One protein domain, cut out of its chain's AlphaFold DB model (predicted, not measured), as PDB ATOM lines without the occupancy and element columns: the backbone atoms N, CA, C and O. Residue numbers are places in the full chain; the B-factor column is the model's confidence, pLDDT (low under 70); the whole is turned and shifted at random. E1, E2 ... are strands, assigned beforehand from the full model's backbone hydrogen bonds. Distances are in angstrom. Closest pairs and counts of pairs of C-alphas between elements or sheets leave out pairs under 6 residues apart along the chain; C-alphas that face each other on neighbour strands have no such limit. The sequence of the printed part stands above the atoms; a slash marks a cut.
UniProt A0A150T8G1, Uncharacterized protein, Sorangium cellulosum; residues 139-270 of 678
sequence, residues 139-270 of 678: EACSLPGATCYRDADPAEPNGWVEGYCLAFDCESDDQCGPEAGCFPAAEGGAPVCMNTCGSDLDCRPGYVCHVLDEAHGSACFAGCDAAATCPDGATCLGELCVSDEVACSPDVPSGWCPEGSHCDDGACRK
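This is residues 139 to 270 of the 678 residues of an uncharacterized protein of Sorangium cellulosum (UniProt A0A150T8G1). With little regular structure, the domain is a row of strand hairpins: a sandwich at one end, E5 and E6 partly facing the sheet E1 E2 E4 E3, then E7 and E8, then E9 and E10. The 132 printed residues include ten antiparallel strands and no named helix, 43 residues, all strand. It is compact: radius of gyration of the C-alphas 15.7 A, spans 49 by 33 by 29 A.

E1, residues 147 to 149, begins at C-alpha (-4.040, 128.808, 117.025). E2 is 164 to 168, E3 180 to 183, E4 192 to 195, E5 207 to 213 (18.2 A), E6 217 to 222, E7 234 to 237, E8 240 to 243, E9 262 to 264; E10, 267 to 269, ends at (28.447, 116.867, 120.950).

Within hydrogen-bond range are N 193 and O 167 of E2 and E4, 2.8 A, and N 210 and O 219 of hairpin E5 and E6, 2.9 A. Closest C-alphas of E4 and E6: Asn 195 and Ala 219, 5.7 A.

The printed part has no cut. Link E8 to E9 is long. Eighteen residues are under 70 pLDDT.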
ATOM      1  N   GLU A 139      -6.670 129.152 110.824       92.75
ATOM      2  CA  GLU A 139      -7.962 128.767 110.241       92.75
ATOM      3  C   GLU A 139      -8.102 127.259 109.986       92.75
ATOM      4  O   GLU A 139      -9.215 126.779 109.750       92.75
ATOM      5  N   ALA A 140      -6.997 126.507 110.015       91.62
ATOM      6  CA  ALA A 140      -7.032 125.051 109.944       91.62
ATOM      7  C   ALA A 140      -7.561 124.431 111.250       91.62
ATOM      8  O   ALA A 140      -8.062 123.305 111.234       91.62
ATOM      9  N   CYS A 141      -7.501 125.166 112.364       94.00
ATOM     10  CA  CYS A 141      -7.963 124.708 113.661       94.00
ATOM     11  C   CYS A 141      -9.468 124.972 113.829       94.00
ATOM     12  O   CYS A 141      -9.975 126.083 113.704       94.00
ATOM     13  N   SER A 142     -10.212 123.908 114.112       90.94
ATOM     14  CA  SER A 142     -11.676 123.887 114.182       90.94
ATOM     15  C   SER A 142     -12.226 124.331 115.539       90.94
ATOM     16  O   SER A 142     -13.408 124.670 115.633       90.94
ATOM     17  N   LEU A 143     -11.404 124.311 116.593       90.25
ATOM     18  CA  LEU A 143     -11.806 124.790 117.912       90.25
ATOM     19  C   LEU A 143     -11.764 126.333 117.937       90.25
ATOM     20  O   LEU A 143     -10.736 126.915 117.595       90.25
ATOM     21  N   PRO A 144     -12.849 127.030 118.329       85.44
ATOM     22  CA  PRO A 144     -12.861 128.491 118.369       85.44
ATOM     23  C   PRO A 144     -11.781 129.054 119.299       85.44
ATOM     24  O   PRO A 144     -11.756 128.723 120.480       85.44
ATOM     25  N   GLY A 145     -10.924 129.934 118.774       82.81
ATOM     26  CA  GLY A 145      -9.806 130.513 119.529       82.81
ATOM     27  C   GLY A 145      -8.543 129.647 119.555       82.81
ATOM     28  O   GLY A 145      -7.556 130.065 120.154       82.81
ATOM     29  N   ALA A 146      -8.546 128.483 118.895       90.50
ATOM     30  CA  ALA A 146      -7.323 127.733 118.665       90.50
ATOM     31  C   ALA A 146      -6.419 128.438 117.647       90.50
ATOM     32  O   ALA A 146      -6.883 129.090 116.713       90.50
ATOM     33  N   THR A 147      -5.121 128.267 117.844       92.25
ATOM     34  CA  THR A 147      -4.040 128.808 117.025       92.25
ATOM     35  C   THR A 147      -3.158 127.673 116.546       92.25
ATOM     36  O   THR A 147      -3.043 126.631 117.200       92.25
ATOM     37  N   CYS A 148      -2.536 127.880 115.395       92.75
ATOM     38  CA  CYS A 148      -1.563 126.964 114.858       92.75
ATOM     39  C   CYS A 148      -0.183 127.255 115.452       92.75
ATOM     40  O   CYS A 148       0.520 128.172 115.014       92.75
ATOM     41  N   TYR A 149       0.202 126.475 116.459       90.38
ATOM     42  CA  TYR A 149       1.484 126.633 117.135       90.38
ATOM     43  C   TYR A 149       2.589 125.927 116.348       90.38
ATOM     44  O   TYR A 149       2.487 124.733 116.091       90.38
ATOM     45  N   ARG A 150       3.619 126.667 115.939       87.31
ATOM     46  CA  ARG A 150       4.727 126.198 115.088       87.31
ATOM     47  C   ARG A 150       6.066 126.495 115.760       87.31
ATOM     48  O   ARG A 150       6.113 127.293 116.700       87.31
ATOM     49  N   ASP A 151       7.142 125.925 115.229       81.00
ATOM     50  CA  ASP A 151       8.496 126.415 115.499       81.00
ATOM     51  C   ASP A 151       8.571 127.906 115.129       81.00
ATOM     52  O   ASP A 151       8.440 128.291 113.965       81.00
ATOM     53  N   ALA A 152       8.687 128.758 116.148       67.75
ATOM     54  CA  ALA A 152       8.722 130.210 115.985       67.75
ATOM     55  C   ALA A 152      10.151 130.734 115.787       67.75
ATOM     56  O   ALA A 152      10.329 131.794 115.187       67.75
ATOM     57  N   ASP A 153      11.140 129.981 116.271       70.56
ATOM     58  CA  ASP A 153      12.553 130.325 116.235       70.56
ATOM     59  C   ASP A 153      13.365 129.182 115.596       70.56
ATOM     60  O   ASP A 153      13.415 128.081 116.143       70.56
ATOM     61  N   PRO A 154      13.998 129.410 114.432       64.56
ATOM     62  CA  PRO A 154      14.885 128.434 113.808       64.56
ATOM     63  C   PRO A 154      16.185 128.193 114.593       64.56
ATOM     64  O   PRO A 154      16.831 127.172 114.379       64.56
ATOM     65  N   ALA A 155      16.614 129.127 115.443       64.12
ATOM     66  CA  ALA A 155      17.815 128.986 116.260       64.12
ATOM     67  C   ALA A 155      17.561 128.171 117.533       64.12
ATOM     68  O   ALA A 155      18.492 127.545 118.031       64.12
ATOM     69  N   GLU A 156      16.322 128.134 118.024       69.81
ATOM     70  CA  GLU A 156      15.891 127.352 119.188       69.81
ATOM     71  C   GLU A 156      14.510 126.710 118.934       69.81
ATOM     72  O   GLU A 156      13.501 127.134 119.506       69.81
ATOM     73  N   PRO A 157      14.432 125.690 118.054       82.00
ATOM     74  CA  PRO A 157      13.183 125.011 117.741       82.00
ATOM     75  C   PRO A 157      12.568 124.385 118.995       82.00
ATOM     76  O   PRO A 157      13.242 123.776 119.828       82.00
ATOM     77  N   ASN A 158      11.251 124.509 119.099       80.31
ATOM     78  CA  ASN A 158      10.447 123.956 120.183       80.31
ATOM     79  C   ASN A 158       9.903 122.554 119.845       80.31
ATOM     80  O   ASN A 158       9.265 121.917 120.685       80.31
ATOM     81  N   GLY A 159      10.170 122.080 118.626       83.50
ATOM     82  CA  GLY A 159       9.887 120.736 118.139       83.50
ATOM     83  C   GLY A 159       8.541 120.597 117.429       83.50
ATOM     84  O   GLY A 159       8.258 119.536 116.873       83.50
ATOM     85  N   TRP A 160       7.692 121.635 117.423       86.75
ATOM     86  CA  TRP A 160       6.345 121.592 116.836       86.75
ATOM     87  C   TRP A 160       6.383 121.724 115.298       86.75
ATOM     88  O   TRP A 160       5.881 122.689 114.712       86.75
ATOM     89  N   VAL A 161       6.952 120.711 114.645       77.81
ATOM     90  CA  VAL A 161       7.032 120.571 113.185       77.81
ATOM     91  C   VAL A 161       5.650 120.303 112.568       77.81
ATOM     92  O   VAL A 161       4.817 119.612 113.151       77.81
ATOM     93  N   GLU A 162       5.383 120.883 111.391       81.75
ATOM     94  CA  GLU A 162       4.062 120.869 110.711       81.75
ATOM     95  C   GLU A 162       2.907 121.517 111.506       81.75
ATOM     96  O   GLU A 162       1.726 121.299 111.218       81.75
ATOM     97  N   GLY A 163       3.247 122.307 112.530       87.75
ATOM     98  CA  GLY A 163       2.294 123.001 113.384       87.75
ATOM     99  C   GLY A 163       1.426 122.079 114.245       87.75
ATOM    100  O   GLY A 163       1.296 120.872 114.026       87.75
ATOM    101  N   TYR A 164       0.814 122.642 115.277       90.81
ATOM    102  CA  TYR A 164      -0.054 121.907 116.188       90.81
ATOM    103  C   TYR A 164      -1.175 122.810 116.685       90.81
ATOM    104  O   TYR A 164      -0.934 123.870 117.263       90.81
ATOM    105  N   CYS A 165      -2.420 122.402 116.441       93.25
ATOM    106  CA  CYS A 165      -3.578 123.160 116.896       93.25
ATOM    107  C   CYS A 165      -3.664 123.155 118.431       93.25
ATOM    108  O   CYS A 165      -3.938 122.115 119.029       93.25
ATOM    109  N   LEU A 166      -3.486 124.324 119.054       92.50
ATOM    110  CA  LEU A 166      -3.597 124.552 120.501       92.50
ATOM    111  C   LEU A 166      -4.607 125.660 120.789       92.50
ATOM    112  O   LEU A 166      -4.700 126.619 120.028       92.50
ATOM    113  N   ALA A 167      -5.315 125.578 121.913       91.88
ATOM    114  CA  ALA A 167      -6.127 126.683 122.425       91.88
ATOM    115  C   ALA A 167      -5.701 127.023 123.851       91.88
ATOM    116  O   ALA A 167      -5.592 126.133 124.688       91.88
ATOM    117  N   PHE A 168      -5.460 128.300 124.117       90.56
ATOM    118  CA  PHE A 168      -5.067 128.793 125.436       90.56
ATOM    119  C   PHE A 168      -6.291 129.259 126.234       90.56
ATOM    120  O   PHE A 168      -7.390 129.382 125.693       90.56
ATOM    121  N   ASP A 169      -6.077 129.532 127.520       91.38
ATOM    122  CA  ASP A 169      -7.074 130.053 128.460       91.38
ATOM    123  C   ASP A 169      -8.262 129.106 128.708       91.38
ATOM    124  O   ASP A 169      -9.386 129.547 128.957       91.38
ATOM    125  N   CYS A 170      -8.031 127.793 128.662       91.19
ATOM    126  CA  CYS A 170      -9.068 126.837 129.030       91.19
ATOM    127  C   CYS A 170      -9.309 126.828 130.553       91.19
ATOM    128  O   CYS A 170      -8.390 126.952 131.361       91.19
ATOM    129  N   GLU A 171     -10.566 126.662 130.961       90.81
ATOM    130  CA  GLU A 171     -10.958 126.539 132.374       90.81
ATOM    131  C   GLU A 171     -11.348 125.098 132.749       90.81
ATOM    132  O   GLU A 171     -11.405 124.753 133.930       90.81
ATOM    133  N   SER A 172     -11.655 124.259 131.754       90.00
ATOM    134  CA  SER A 172     -12.087 122.867 131.935       90.00
ATOM    135  C   SER A 172     -11.976 122.065 130.638       90.00
ATOM    136  O   SER A 172     -12.162 122.636 129.564       90.00
ATOM    137  N   ASP A 173     -11.820 120.743 130.736       89.69
ATOM    138  CA  ASP A 173     -11.687 119.818 129.592       89.69
ATOM    139  C   ASP A 173     -12.812 119.939 128.549       89.69
ATOM    140  O   ASP A 173     -12.558 119.873 127.350       89.69
ATOM    141  N   ASP A 174     -14.049 120.217 128.979       88.69
ATOM    142  CA  ASP A 174     -15.206 120.375 128.081       88.69
ATOM    143  C   ASP A 174     -15.023 121.499 127.035       88.69
ATOM    144  O   ASP A 174     -15.723 121.529 126.019       88.69
ATOM    145  N   GLN A 175     -14.096 122.433 127.274       91.38
ATOM    146  CA  GLN A 175     -13.779 123.539 126.366       91.38
ATOM    147  C   GLN A 175     -12.768 123.153 125.278       91.38
ATOM    148  O   GLN A 175     -12.669 123.862 124.280       91.38
ATOM    149  N   CYS A 176     -12.046 122.042 125.438       89.38
ATOM    150  CA  CYS A 176     -10.951 121.639 124.553       89.38
ATOM    151  C   CYS A 176     -11.392 120.761 123.377       89.38
ATOM    152  O   CYS A 176     -10.636 120.554 122.427       89.38
ATOM    153  N   GLY A 177     -12.643 120.304 123.388       84.75
ATOM    154  CA  GLY A 177     -13.177 119.419 122.362       84.75
ATOM    155  C   GLY A 177     -12.869 117.941 122.631       84.75
ATOM    156  O   GLY A 177     -12.309 117.587 123.663       84.75
ATOM    157  N   PRO A 178     -13.308 117.046 121.732       79.69
ATOM    158  CA  PRO A 178     -13.148 115.609 121.924       79.69
ATOM    159  C   PRO A 178     -11.666 115.219 121.941       79.69
ATOM    160  O   PRO A 178     -10.899 115.752 121.147       79.69
ATOM    161  N   GLU A 179     -11.310 114.272 122.817       77.94
ATOM    162  CA  GLU A 179      -9.954 113.704 122.988       77.94
ATOM    163  C   GLU A 179      -8.900 114.678 123.552       77.94
ATOM    164  O   GLU A 179      -7.793 114.253 123.871       77.94
ATOM    165  N   ALA A 180      -9.255 115.945 123.793       89.44
ATOM    166  CA  ALA A 180      -8.378 116.952 124.381       89.44
ATOM    167  C   ALA A 180      -8.760 117.305 125.827       89.44
ATOM    168  O   ALA A 180      -9.926 117.253 126.216       89.44
ATOM    169  N   GLY A 181      -7.753 117.669 126.616       90.56
ATOM    170  CA  GLY A 181      -7.875 118.046 128.024       90.56
ATOM    171  C   GLY A 181      -7.301 119.434 128.262       90.56
ATOM    172  O   GLY A 181      -6.496 119.924 127.463       90.56
ATOM    173  N   CYS A 182      -7.731 120.074 129.345       91.75
ATOM    174  CA  CYS A 182      -7.221 121.367 129.766       91.75
ATOM    175  C   CYS A 182      -6.080 121.172 130.764       91.75
ATOM    176  O   CYS A 182      -6.295 120.763 131.907       91.75
ATOM    177  N   PHE A 183      -4.861 121.484 130.335       90.25
ATOM    178  CA  PHE A 183      -3.656 121.262 131.121       90.25
ATOM    179  C   PHE A 183      -3.089 122.580 131.649       90.25
ATOM    180  O   PHE A 183      -3.132 123.597 130.949       90.25
ATOM    181  N   PRO A 184      -2.536 122.599 132.874       84.12
ATOM    182  CA  PRO A 184      -1.820 123.767 133.359       84.12
ATOM    183  C   PRO A 184      -0.595 124.017 132.475       84.12
ATOM    184  O   PRO A 184       0.155 123.094 132.162       84.12
ATOM    185  N   ALA A 185      -0.372 125.270 132.086       76.31
ATOM    186  CA  ALA A 185       0.894 125.650 131.475       76.31
ATOM    187  C   ALA A 185       2.014 125.710 132.525       76.31
ATOM    188  O   ALA A 185       1.766 125.694 133.736       76.31
ATOM    189  N   ALA A 186       3.257 125.810 132.047       69.56
ATOM    190  CA  ALA A 186       4.415 126.105 132.886       69.56
ATOM    191  C   ALA A 186       4.199 127.383 133.729       69.56
ATOM    192  O   ALA A 186       3.327 128.203 133.435       69.56
ATOM    193  N   GLU A 187       4.979 127.541 134.800       59.22
ATOM    194  CA  GLU A 187       4.771 128.559 135.840       59.22
ATOM    195  C   GLU A 187       4.532 129.974 135.265       59.22
ATOM    196  O   GLU A 187       5.407 130.572 134.644       59.22
ATOM    197  N   GLY A 188       3.321 130.512 135.471       61.16
ATOM    198  CA  GLY A 188       2.905 131.835 134.982       61.16
ATOM    199  C   GLY A 188       2.168 131.856 133.634       61.16
ATOM    200  O   GLY A 188       1.696 132.922 133.237       61.16
ATOM    201  N   GLY A 189       2.034 130.717 132.952       74.25
ATOM    202  CA  GLY A 189       1.298 130.580 131.692       74.25
ATOM    203  C   GLY A 189      -0.209 130.342 131.861       74.25
ATOM    204  O   GLY A 189      -0.676 129.861 132.895       74.25
ATOM    205  N   ALA A 190      -0.974 130.663 130.814       82.88
ATOM    206  CA  ALA A 190      -2.391 130.322 130.715       82.88
ATOM    207  C   ALA A 190      -2.581 128.818 130.445       82.88
ATOM    208  O   ALA A 190      -1.833 128.279 129.629       82.88
ATOM    209  N   PRO A 191      -3.569 128.137 131.064       89.81
ATOM    210  CA  PRO A 191      -3.866 126.738 130.764       89.81
ATOM    211  C   PRO A 191      -4.108 126.507 129.269       89.81
ATOM    212  O   PRO A 191      -4.633 127.382 128.577       89.81
ATOM    213  N   VAL A 192      -3.736 125.330 128.777       92.19
ATOM    214  CA  VAL A 192      -3.728 125.007 127.350       92.19
ATOM    215  C   VAL A 192      -4.479 123.708 127.075       92.19
ATOM    216  O   VAL A 192      -4.319 122.703 127.767       92.19
ATOM    217  N   CYS A 193      -5.303 123.730 126.034       93.56
ATOM    218  CA  CYS A 193      -5.921 122.547 125.470       93.56
ATOM    219  C   CYS A 193      -4.886 121.747 124.685       93.56
ATOM    220  O   CYS A 193      -4.369 122.231 123.675       93.56
ATOM    221  N   MET A 194      -4.633 120.513 125.116       91.44
ATOM    222  CA  MET A 194      -3.752 119.567 124.425       91.44
ATOM    223  C   MET A 194      -4.464 118.239 124.199       91.44
ATOM    224  O   MET A 194      -5.363 117.876 124.960       91.44
ATOM    225  N   ASN A 195      -4.059 117.507 123.160       89.88
ATOM    226  CA  ASN A 195      -4.608 116.180 122.922       89.88
ATOM    227  C   ASN A 195      -4.168 115.245 124.056       89.88
ATOM    228  O   ASN A 195      -2.973 115.149 124.356       89.88
ATOM    229  N   THR A 196      -5.131 114.593 124.701       86.88
ATOM    230  CA  THR A 196      -4.859 113.615 125.758       86.88
ATOM    231  C   THR A 196      -4.355 112.314 125.149       86.88
ATOM    232  O   THR A 196      -4.624 112.008 123.989       86.88
ATOM    233  N   CYS A 197      -3.618 111.533 125.930       78.44
ATOM    234  CA  CYS A 197      -3.093 110.251 125.473       78.44
ATOM    235  C   CYS A 197      -3.010 109.246 126.621       78.44
ATOM    236  O   CYS A 197      -2.793 109.624 127.770       78.44
ATOM    237  N   GLY A 198      -3.171 107.959 126.325       70.00
ATOM    238  CA  GLY A 198      -2.816 106.832 127.193       70.00
ATOM    239  C   GLY A 198      -1.545 106.100 126.740       70.00
ATOM    240  O   GLY A 198      -0.930 105.380 127.529       70.00
ATOM    241  N   SER A 199      -1.136 106.290 125.487       68.06
ATOM    242  CA  SER A 199       0.070 105.763 124.855       68.06
ATOM    243  C   SER A 199       0.526 106.683 123.718       68.06
ATOM    244  O   SER A 199      -0.237 107.527 123.254       68.06
ATOM    245  N   ASP A 200       1.753 106.494 123.227       70.25
ATOM    246  CA  ASP A 200       2.288 107.274 122.100       70.25
ATOM    247  C   ASP A 200       1.445 107.106 120.817       70.25
ATOM    248  O   ASP A 200       1.434 107.981 119.960       70.25
ATOM    249  N   LEU A 201       0.667 106.020 120.702       68.25
ATOM    250  CA  LEU A 201      -0.242 105.796 119.572       68.25
ATOM    251  C   LEU A 201      -1.487 106.682 119.589       68.25
ATOM    252  O   LEU A 201      -2.147 106.804 118.562       68.25
ATOM    253  N   ASP A 202      -1.821 107.289 120.725       71.56
ATOM    254  CA  ASP A 202      -2.940 108.231 120.801       71.56
ATOM    255  C   ASP A 202      -2.531 109.610 120.247       71.56
ATOM    256  O   ASP A 202      -3.378 110.469 119.986       71.56
ATOM    257  N   CYS A 203      -1.233 109.801 120.002       77.38
ATOM    258  CA  CYS A 203      -0.647 111.002 119.442       77.38
ATOM    259  C   CYS A 203      -0.482 110.922 117.916       77.38
ATOM    260  O   CYS A 203      -0.465 109.849 117.304       77.38
ATOM    261  N   ARG A 204      -0.373 112.103 117.296       78.62
ATOM    262  CA  ARG A 204      -0.024 112.259 115.879       78.62
ATOM    263  C   ARG A 204       1.396 111.717 115.630       78.62
ATOM    264  O   ARG A 204       2.228 111.815 116.531       78.62
ATOM    265  N   PRO A 205       1.730 111.193 114.435       72.50
ATOM    266  CA  PRO A 205       3.125 110.918 114.075       72.50
ATOM    267  C   PRO A 205       4.043 112.120 114.370       72.50
ATOM    268  O   PRO A 205       3.671 113.254 114.068       72.50
ATOM    269  N   GLY A 206       5.210 111.889 114.983       74.50
ATOM    270  CA  GLY A 206       6.091 112.957 115.486       74.50
ATOM    271  C   GLY A 206       5.851 113.398 116.927       74.50
ATOM    272  O   GLY A 206       6.512 114.327 117.392       74.50
ATOM    273  N   TYR A 207       4.886 112.783 117.617       83.12
ATOM    274  CA  TYR A 207       4.473 113.172 118.959       83.12
ATOM    275  C   TYR A 207       4.461 111.980 119.901       83.12
ATOM    276  O   TYR A 207       4.062 110.874 119.539       83.12
ATOM    277  N   VAL A 208       4.844 112.236 121.143       79.62
ATOM    278  CA  VAL A 208       4.956 111.237 122.205       79.62
ATOM    279  C   VAL A 208       4.047 111.587 123.373       79.62
ATOM    280  O   VAL A 208       3.753 112.754 123.646       79.62
ATOM    281  N   CYS A 209       3.574 110.559 124.070       81.62
ATOM    282  CA  CYS A 209       2.655 110.707 125.182       81.62
ATOM    283  C   CYS A 209       3.419 110.957 126.485       81.62
ATOM    284  O   CYS A 209       4.030 110.043 127.057       81.62
ATOM    285  N   HIS A 210       3.371 112.190 126.986       83.31
ATOM    286  CA  HIS A 210       4.016 112.577 128.238       83.31
ATOM    287  C   HIS A 210       3.031 112.589 129.399       83.31
ATOM    288  O   HIS A 210       1.938 113.141 129.306       83.31
ATOM    289  N   VAL A 211       3.456 112.012 130.523       82.38
ATOM    290  CA  VAL A 211       2.752 112.133 131.803       82.38
ATOM    291  C   VAL A 211       3.179 113.443 132.450       82.38
ATOM    292  O   VAL A 211       4.367 113.636 132.695       82.38
ATOM    293  N   LEU A 212       2.220 114.329 132.719       74.62
ATOM    294  CA  LEU A 212       2.493 115.631 133.326       74.62
ATOM    295  C   LEU A 212       2.600 115.501 134.847       74.62
ATOM    296  O   LEU A 212       3.650 115.772 135.422       74.62
ATOM    297  N   ASP A 213       1.544 115.003 135.494       72.31
ATOM    298  CA  ASP A 213       1.563 114.552 136.886       72.31
ATOM    299  C   ASP A 213       0.373 113.613 137.183       72.31
ATOM    300  O   ASP A 213      -0.519 113.414 136.353       72.31
ATOM    301  N   GLU A 214       0.351 113.016 138.382       61.34
ATOM    302  CA  GLU A 214      -0.718 112.096 138.809       61.34
ATOM    303  C   GLU A 214      -2.115 112.750 138.882       61.34
ATOM    304  O   GLU A 214      -3.117 112.034 138.903       61.34
ATOM    305  N   ALA A 215      -2.201 114.083 138.948       67.19
ATOM    306  CA  ALA A 215      -3.456 114.819 139.096       67.19
ATOM    307  C   ALA A 215      -4.065 115.250 137.751       67.19
ATOM    308  O   ALA A 215      -5.289 115.341 137.653       67.19
ATOM    309  N   HIS A 216      -3.234 115.491 136.736       69.38
ATOM    310  CA  HIS A 216      -3.631 116.076 135.455       69.38
ATOM    311  C   HIS A 216      -3.541 115.090 134.281       69.38
ATOM    312  O   HIS A 216      -4.111 115.357 133.229       69.38
ATOM    313  N   GLY A 217      -2.905 113.926 134.448       81.38
ATOM    314  CA  GLY A 217      -2.862 112.881 133.420       81.38
ATOM    315  C   GLY A 217      -1.764 113.100 132.375       81.38
ATOM    316  O   GLY A 217      -0.679 113.591 132.691       81.38
ATOM    317  N   SER A 218      -2.018 112.676 131.135       85.56
ATOM    318  CA  SER A 218      -1.023 112.647 130.056       85.56
ATOM    319  C   SER A 218      -1.506 113.312 128.769       85.56
ATOM    320  O   SER A 218      -2.680 113.207 128.402       85.56
ATOM    321  N   ALA A 219      -0.578 113.986 128.086       89.19
ATOM    322  CA  ALA A 219      -0.815 114.749 126.865       89.19
ATOM    323  C   ALA A 219       0.275 114.498 125.810       89.19
ATOM    324  O   ALA A 219       1.396 114.098 126.130       89.19
ATOM    325  N   CYS A 220      -0.065 114.748 124.548       87.06
ATOM    326  CA  CYS A 220       0.848 114.601 123.417       87.06
ATOM    327  C   CYS A 220       1.766 115.819 123.257       87.06
ATOM    328  O   CYS A 220       1.275 116.931 123.063       87.06
ATOM    329  N   PHE A 221       3.083 115.604 123.255       87.56
ATOM    330  CA  PHE A 221       4.094 116.635 122.977       87.56
ATOM    331  C   PHE A 221       4.924 116.271 121.760       87.56
ATOM    332  O   PHE A 221       5.046 115.092 121.426       87.56
ATOM    333  N   ALA A 222       5.466 117.289 121.093       84.88
ATOM    334  CA  ALA A 222       6.377 117.068 119.987       84.88
ATOM    335  C   ALA A 222       7.628 116.361 120.502       84.88
ATOM    336  O   ALA A 222       8.287 116.864 121.412       84.88
ATOM    337  N   GLY A 223       7.935 115.191 119.952       81.44
ATOM    338  CA  GLY A 223       9.085 114.436 120.408       81.44
ATOM    339  C   GLY A 223       9.244 113.086 119.738       81.44
ATOM    340  O   GLY A 223       8.372 112.615 119.007       81.44
ATOM    341  N   CYS A 224      10.404 112.488 119.962       78.38
ATOM    342  CA  CYS A 224      10.870 111.334 119.210       78.38
ATOM    343  C   CYS A 224      11.926 110.539 119.972       78.38
ATOM    344  O   CYS A 224      12.567 111.037 120.894       78.38
ATOM    345  N   ASP A 225      12.147 109.310 119.522       69.69
ATOM    346  CA  ASP A 225      13.248 108.442 119.952       69.69
ATOM    347  C   ASP A 225      14.137 107.988 118.774       69.69
ATOM    348  O   ASP A 225      15.274 107.556 118.972       69.69
ATOM    349  N   ALA A 226      13.663 108.144 117.533       64.38
ATOM    350  CA  ALA A 226      14.428 107.923 116.308       64.38
ATOM    351  C   ALA A 226      13.920 108.798 115.152       64.38
ATOM    352  O   ALA A 226      12.759 109.193 115.123       64.38
ATOM    353  N   ALA A 227      14.750 109.039 114.129       59.88
ATOM    354  CA  ALA A 227      14.357 109.853 112.967       59.88
ATOM    355  C   ALA A 227      13.074 109.351 112.271       59.88
ATOM    356  O   ALA A 227      12.257 110.143 111.831       59.88
ATOM    357  N   ALA A 228      12.844 108.032 112.252       62.47
ATOM    358  CA  ALA A 228      11.642 107.430 111.668       62.47
ATOM    359  C   ALA A 228      10.345 107.680 112.464       62.47
ATOM    360  O   ALA A 228       9.280 107.252 112.020       62.47
ATOM    361  N   THR A 229      10.438 108.293 113.647       69.00
ATOM    362  CA  THR A 229       9.280 108.676 114.470       69.00
ATOM    363  C   THR A 229       8.854 110.122 114.262       69.00
ATOM    364  O   THR A 229       7.766 110.478 114.701       69.00
ATOM    365  N   CYS A 230       9.656 110.917 113.546       76.81
ATOM    366  CA  CYS A 230       9.315 112.276 113.154       76.81
ATOM    367  C   CYS A 230       8.540 112.321 111.829       76.81
ATOM    368  O   CYS A 230       8.612 111.368 111.049       76.81
ATOM    369  N   PRO A 231       7.789 113.407 111.568       76.56
ATOM    370  CA  PRO A 231       7.166 113.636 110.271       76.56
ATOM    371  C   PRO A 231       8.224 113.733 109.163       76.56
ATOM    372  O   PRO A 231       9.403 113.981 109.429       76.56
ATOM    373  N   ASP A 232       7.801 113.548 107.914       79.25
ATOM    374  CA  ASP A 232       8.699 113.645 106.765       79.25
ATOM    375  C   ASP A 232       9.381 115.026 106.720       79.25
ATOM    376  O   ASP A 232       8.729 116.065 106.800       79.25
ATOM    377  N   GLY A 233      10.707 115.039 106.553       80.56
ATOM    378  CA  GLY A 233      11.506 116.271 106.549       80.56
ATOM    379  C   GLY A 233      11.919 116.770 107.938       80.56
ATOM    380  O   GLY A 233      12.341 117.922 108.073       80.56
ATOM    381  N   ALA A 234      11.789 115.930 108.967       84.56
ATOM    382  CA  ALA A 234      12.311 116.183 110.300       84.56
ATOM    383  C   ALA A 234      13.160 115.010 110.810       84.56
ATOM    384  O   ALA A 234      12.865 113.833 110.587       84.56
ATOM    385  N   THR A 235      14.191 115.349 111.576       86.69
ATOM    386  CA  THR A 235      15.112 114.420 112.222       86.69
ATOM    387  C   THR A 235      14.937 114.487 113.731       86.69
ATOM    388  O   THR A 235      14.702 115.543 114.318       86.69
ATOM    389  N   CYS A 236      15.088 113.334 114.379       85.06
ATOM    390  CA  CYS A 236      15.083 113.263 115.827       85.06
ATOM    391  C   CYS A 236      16.433 113.703 116.404       85.06
ATOM    392  O   CYS A 236      17.446 113.031 116.186       85.06
ATOM    393  N   LEU A 237      16.444 114.807 117.154       85.00
ATOM    394  CA  LEU A 237      17.622 115.307 117.860       85.00
ATOM    395  C   LEU A 237      17.349 115.387 119.361       85.00
ATOM    396  O   LEU A 237      16.551 116.196 119.832       85.00
ATOM    397  N   GLY A 238      18.048 114.549 120.130       82.25
ATOM    398  CA  GLY A 238      17.743 114.367 121.548       82.25
ATOM    399  C   GLY A 238      16.406 113.650 121.703       82.25
ATOM    400  O   GLY A 238      16.339 112.457 121.433       82.25
ATOM    401  N   GLU A 239      15.375 114.386 122.114       81.62
ATOM    402  CA  GLU A 239      13.993 113.896 122.250       81.62
ATOM    403  C   GLU A 239      12.994 114.745 121.442       81.62
ATOM    404  O   GLU A 239      11.789 114.602 121.620       81.62
ATOM    405  N   LEU A 240      13.476 115.638 120.566       86.00
ATOM    406  CA  LEU A 240      12.652 116.570 119.792       86.00
ATOM    407  C   LEU A 240      12.748 116.283 118.293       86.00
ATOM    408  O   LEU A 240      13.837 116.053 117.759       86.00
ATOM    409  N   CYS A 241      11.606 116.342 117.610       85.62
ATOM    410  CA  CYS A 241      11.574 116.371 116.153       85.62
ATOM    411  C   CYS A 241      11.939 117.766 115.666       85.62
ATOM    412  O   CYS A 241      11.223 118.720 115.943       85.62
ATOM    413  N   VAL A 242      13.037 117.878 114.928       87.69
ATOM    414  CA  VAL A 242      13.539 119.147 114.396       87.69
ATOM    415  C   VAL A 242      13.592 119.050 112.882       87.69
ATOM    416  O   VAL A 242      14.036 118.036 112.349       87.69
ATOM    417  N   SER A 243      13.149 120.091 112.179       87.06
ATOM    418  CA  SER A 243      13.219 120.139 110.714       87.06
ATOM    419  C   SER A 243      14.638 119.864 110.204       87.06
ATOM    420  O   SER A 243      15.604 120.414 110.733       87.06
ATOM    421  N   ASP A 244      14.763 119.073 109.136       87.12
ATOM    422  CA  ASP A 244      16.043 118.734 108.499       87.12
ATOM    423  C   ASP A 244      16.810 119.969 107.987       87.12
ATOM    424  O   ASP A 244      18.030 119.927 107.848       87.12
ATOM    425  N   GLU A 245      16.119 121.086 107.732       85.25
ATOM    426  CA  GLU A 245      16.741 122.351 107.311       85.25
ATOM    427  C   GLU A 245      17.535 123.035 108.438       85.25
ATOM    428  O   GLU A 245      18.382 123.892 108.177       85.25
ATOM    429  N   VAL A 246      17.255 122.660 109.687       85.12
ATOM    430  CA  VAL A 246      17.795 123.286 110.898       85.12
ATOM    431  C   VAL A 246      18.588 122.285 111.732       85.12
ATOM    432  O   VAL A 246      19.583 122.655 112.355       85.12
ATOM    433  N   ALA A 247      18.171 121.021 111.750       88.56
ATOM    434  CA  ALA A 247      18.770 119.954 112.533       88.56
ATOM    435  C   ALA A 247      20.261 119.776 112.207       88.56
ATOM    436  O   ALA A 247      20.643 119.621 111.045       88.56
ATOM    437  N   CYS A 248      21.105 119.745 113.245       89.06
ATOM    438  CA  CYS A 248      22.511 119.384 113.107       89.06
ATOM    439  C   CYS A 248      22.673 118.068 112.341       89.06
ATOM    440  O   CYS A 248      22.231 117.004 112.780       89.06
ATOM    441  N   SER A 249      23.323 118.162 111.187       87.31
ATOM    442  CA  SER A 249      23.503 117.061 110.250       87.31
ATOM    443  C   SER A 249      24.710 117.337 109.350       87.31
ATOM    444  O   SER A 249      25.213 118.461 109.321       87.31
ATOM    445  N   PRO A 250      25.205 116.354 108.582       84.25
ATOM    446  CA  PRO A 250      26.269 116.605 107.608       84.25
ATOM    447  C   PRO A 250      25.928 117.700 106.580       84.25
ATOM    448  O   PRO A 250      26.830 118.383 106.097       84.25
ATOM    449  N   ASP A 251      24.643 117.879 106.258       83.12
ATOM    450  CA  ASP A 251      24.161 118.911 105.332       83.12
ATOM    451  C   ASP A 251      23.984 120.280 106.019       83.12
ATOM    452  O   ASP A 251      24.099 121.321 105.369       83.12
ATOM    453  N   VAL A 252      23.790 120.284 107.343       79.44
ATOM    454  CA  VAL A 252      23.716 121.478 108.199       79.44
ATOM    455  C   VAL A 252      24.757 121.352 109.329       79.44
ATOM    456  O   VAL A 252      24.410 121.111 110.490       79.44
ATOM    457  N   PRO A 253      26.064 121.499 109.024       77.25
ATOM    458  CA  PRO A 253      27.158 121.201 109.962       77.25
ATOM    459  C   PRO A 253      27.271 122.197 111.126       77.25
ATOM    460  O   PRO A 253      28.084 122.006 112.026       77.25
ATOM    461  N   SER A 254      26.462 123.257 111.103       75.44
ATOM    462  CA  SER A 254      26.271 124.231 112.180       75.44
ATOM    463  C   SER A 254      24.816 124.270 112.662       75.44
ATOM    464  O   SER A 254      24.353 125.316 113.109       75.44
ATOM    465  N   GLY A 255      24.069 123.180 112.469       81.88
ATOM    466  CA  GLY A 255      22.649 123.101 112.795       81.88
ATOM    467  C   GLY A 255      22.375 123.073 114.295       81.88
ATOM    468  O   GLY A 255      23.287 123.007 115.123       81.88
ATOM    469  N   TRP A 256      21.098 123.120 114.649       87.25
ATOM    470  CA  TRP A 256      20.656 123.106 116.033       87.25
ATOM    471  C   TRP A 256      20.961 121.773 116.718       87.25
ATOM    472  O   TRP A 256      20.878 120.707 116.104       87.25
ATOM    473  N   CYS A 257      21.273 121.841 118.011       85.19
ATOM    474  CA  CYS A 257      21.448 120.688 118.880       85.19
ATOM    475  C   CYS A 257      20.715 120.889 120.209       85.19
ATOM    476  O   CYS A 257      20.601 122.026 120.663       85.19
ATOM    477  N   PRO A 258      20.310 119.795 120.881       83.81
ATOM    478  CA  PRO A 258      19.680 119.866 122.195       83.81
ATOM    479  C   PRO A 258      20.547 120.584 123.226       83.81
ATOM    480  O   PRO A 258      21.780 120.562 123.137       83.81
ATOM    481  N   GLU A 259      19.892 121.127 124.253       74.25
ATOM    482  CA  GLU A 259      20.527 121.858 125.352       74.25
ATOM    483  C   GLU A 259      21.795 121.155 125.876       74.25
ATOM    484  O   GLU A 259      21.860 119.929 126.051       74.25
ATOM    485  N   GLY A 260      22.845 121.951 126.090       69.88
ATOM    486  CA  GLY A 260      24.150 121.464 126.536       69.88
ATOM    487  C   GLY A 260      24.956 120.721 125.465       69.88
ATOM    488  O   GLY A 260      26.008 120.168 125.782       69.88
ATOM    489  N   SER A 261      24.497 120.704 124.211       78.44
ATOM    490  CA  SER A 261      25.210 120.119 123.071       78.44
ATOM    491  C   SER A 261      25.439 121.163 121.973       78.44
ATOM    492  O   SER A 261      24.781 122.197 121.933       78.44
ATOM    493  N   HIS A 262      26.378 120.910 121.067       75.50
ATOM    494  CA  HIS A 262      26.641 121.750 119.897       75.50
ATOM    495  C   HIS A 262      26.895 120.887 118.667       75.50
ATOM    496  O   HIS A 262      27.352 119.752 118.793       75.50
ATOM    497  N   CYS A 263      26.612 121.426 117.486       81.31
ATOM    498  CA  CYS A 263      26.882 120.724 116.242       81.31
ATOM    499  C   CYS A 263      28.373 120.796 115.909       81.31
ATOM    500  O   CYS A 263      28.911 121.883 115.699       81.31
ATOM    501  N   ASP A 264      29.038 119.645 115.882       79.50
ATOM    502  CA  ASP A 264      30.417 119.488 115.426       79.50
ATOM    503  C   ASP A 264      30.435 118.527 114.232       79.50
ATOM    504  O   ASP A 264      30.249 117.316 114.389       79.50
ATOM    505  N   ASP A 265      30.613 119.100 113.039       77.62
ATOM    506  CA  ASP A 265      30.627 118.406 111.743       77.62
ATOM    507  C   ASP A 265      29.386 117.522 111.525       77.62
ATOM    508  O   ASP A 265      29.464 116.354 111.140       77.62
ATOM    509  N   GLY A 266      28.213 118.081 111.836       80.31
ATOM    510  CA  GLY A 266      26.936 117.395 111.653       80.31
ATOM    511  C   GLY A 266      26.579 116.378 112.735       80.31
ATOM    512  O   GLY A 266      25.664 115.580 112.538       80.31
ATOM    513  N   ALA A 267      27.282 116.394 113.871       84.50
ATOM    514  CA  ALA A 267      26.948 115.590 115.039       84.50
ATOM    515  C   ALA A 267      26.825 116.453 116.300       84.50
ATOM    516  O   ALA A 267      27.725 117.227 116.624       84.50
ATOM    517  N   CYS A 268      25.749 116.269 117.067       84.06
ATOM    518  CA  CYS A 268      25.595 116.940 118.355       84.06
ATOM    519  C   CYS A 268      26.558 116.369 119.404       84.06
ATOM    520  O   CYS A 268      26.470 115.194 119.767       84.06
ATOM    521  N   ARG A 269      27.458 117.209 119.921       82.44
ATOM    522  CA  ARG A 269      28.447 116.867 120.950       82.44
ATOM    523  C   ARG A 269      28.240 117.674 122.222       82.44
ATOM    524  O   ARG A 269      27.974 118.869 122.168       82.44
ATOM    525  N   LYS A 270      28.395 117.014 123.369       74.50
ATOM    526  CA  LYS A 270      28.169 117.584 124.710       74.50
ATOM    527  C   LYS A 270      29.423 118.129 125.392       74.50
ATOM    528  O   LYS A 270      29.367 118.478 126.566       74.50
TER     529      LYS A 270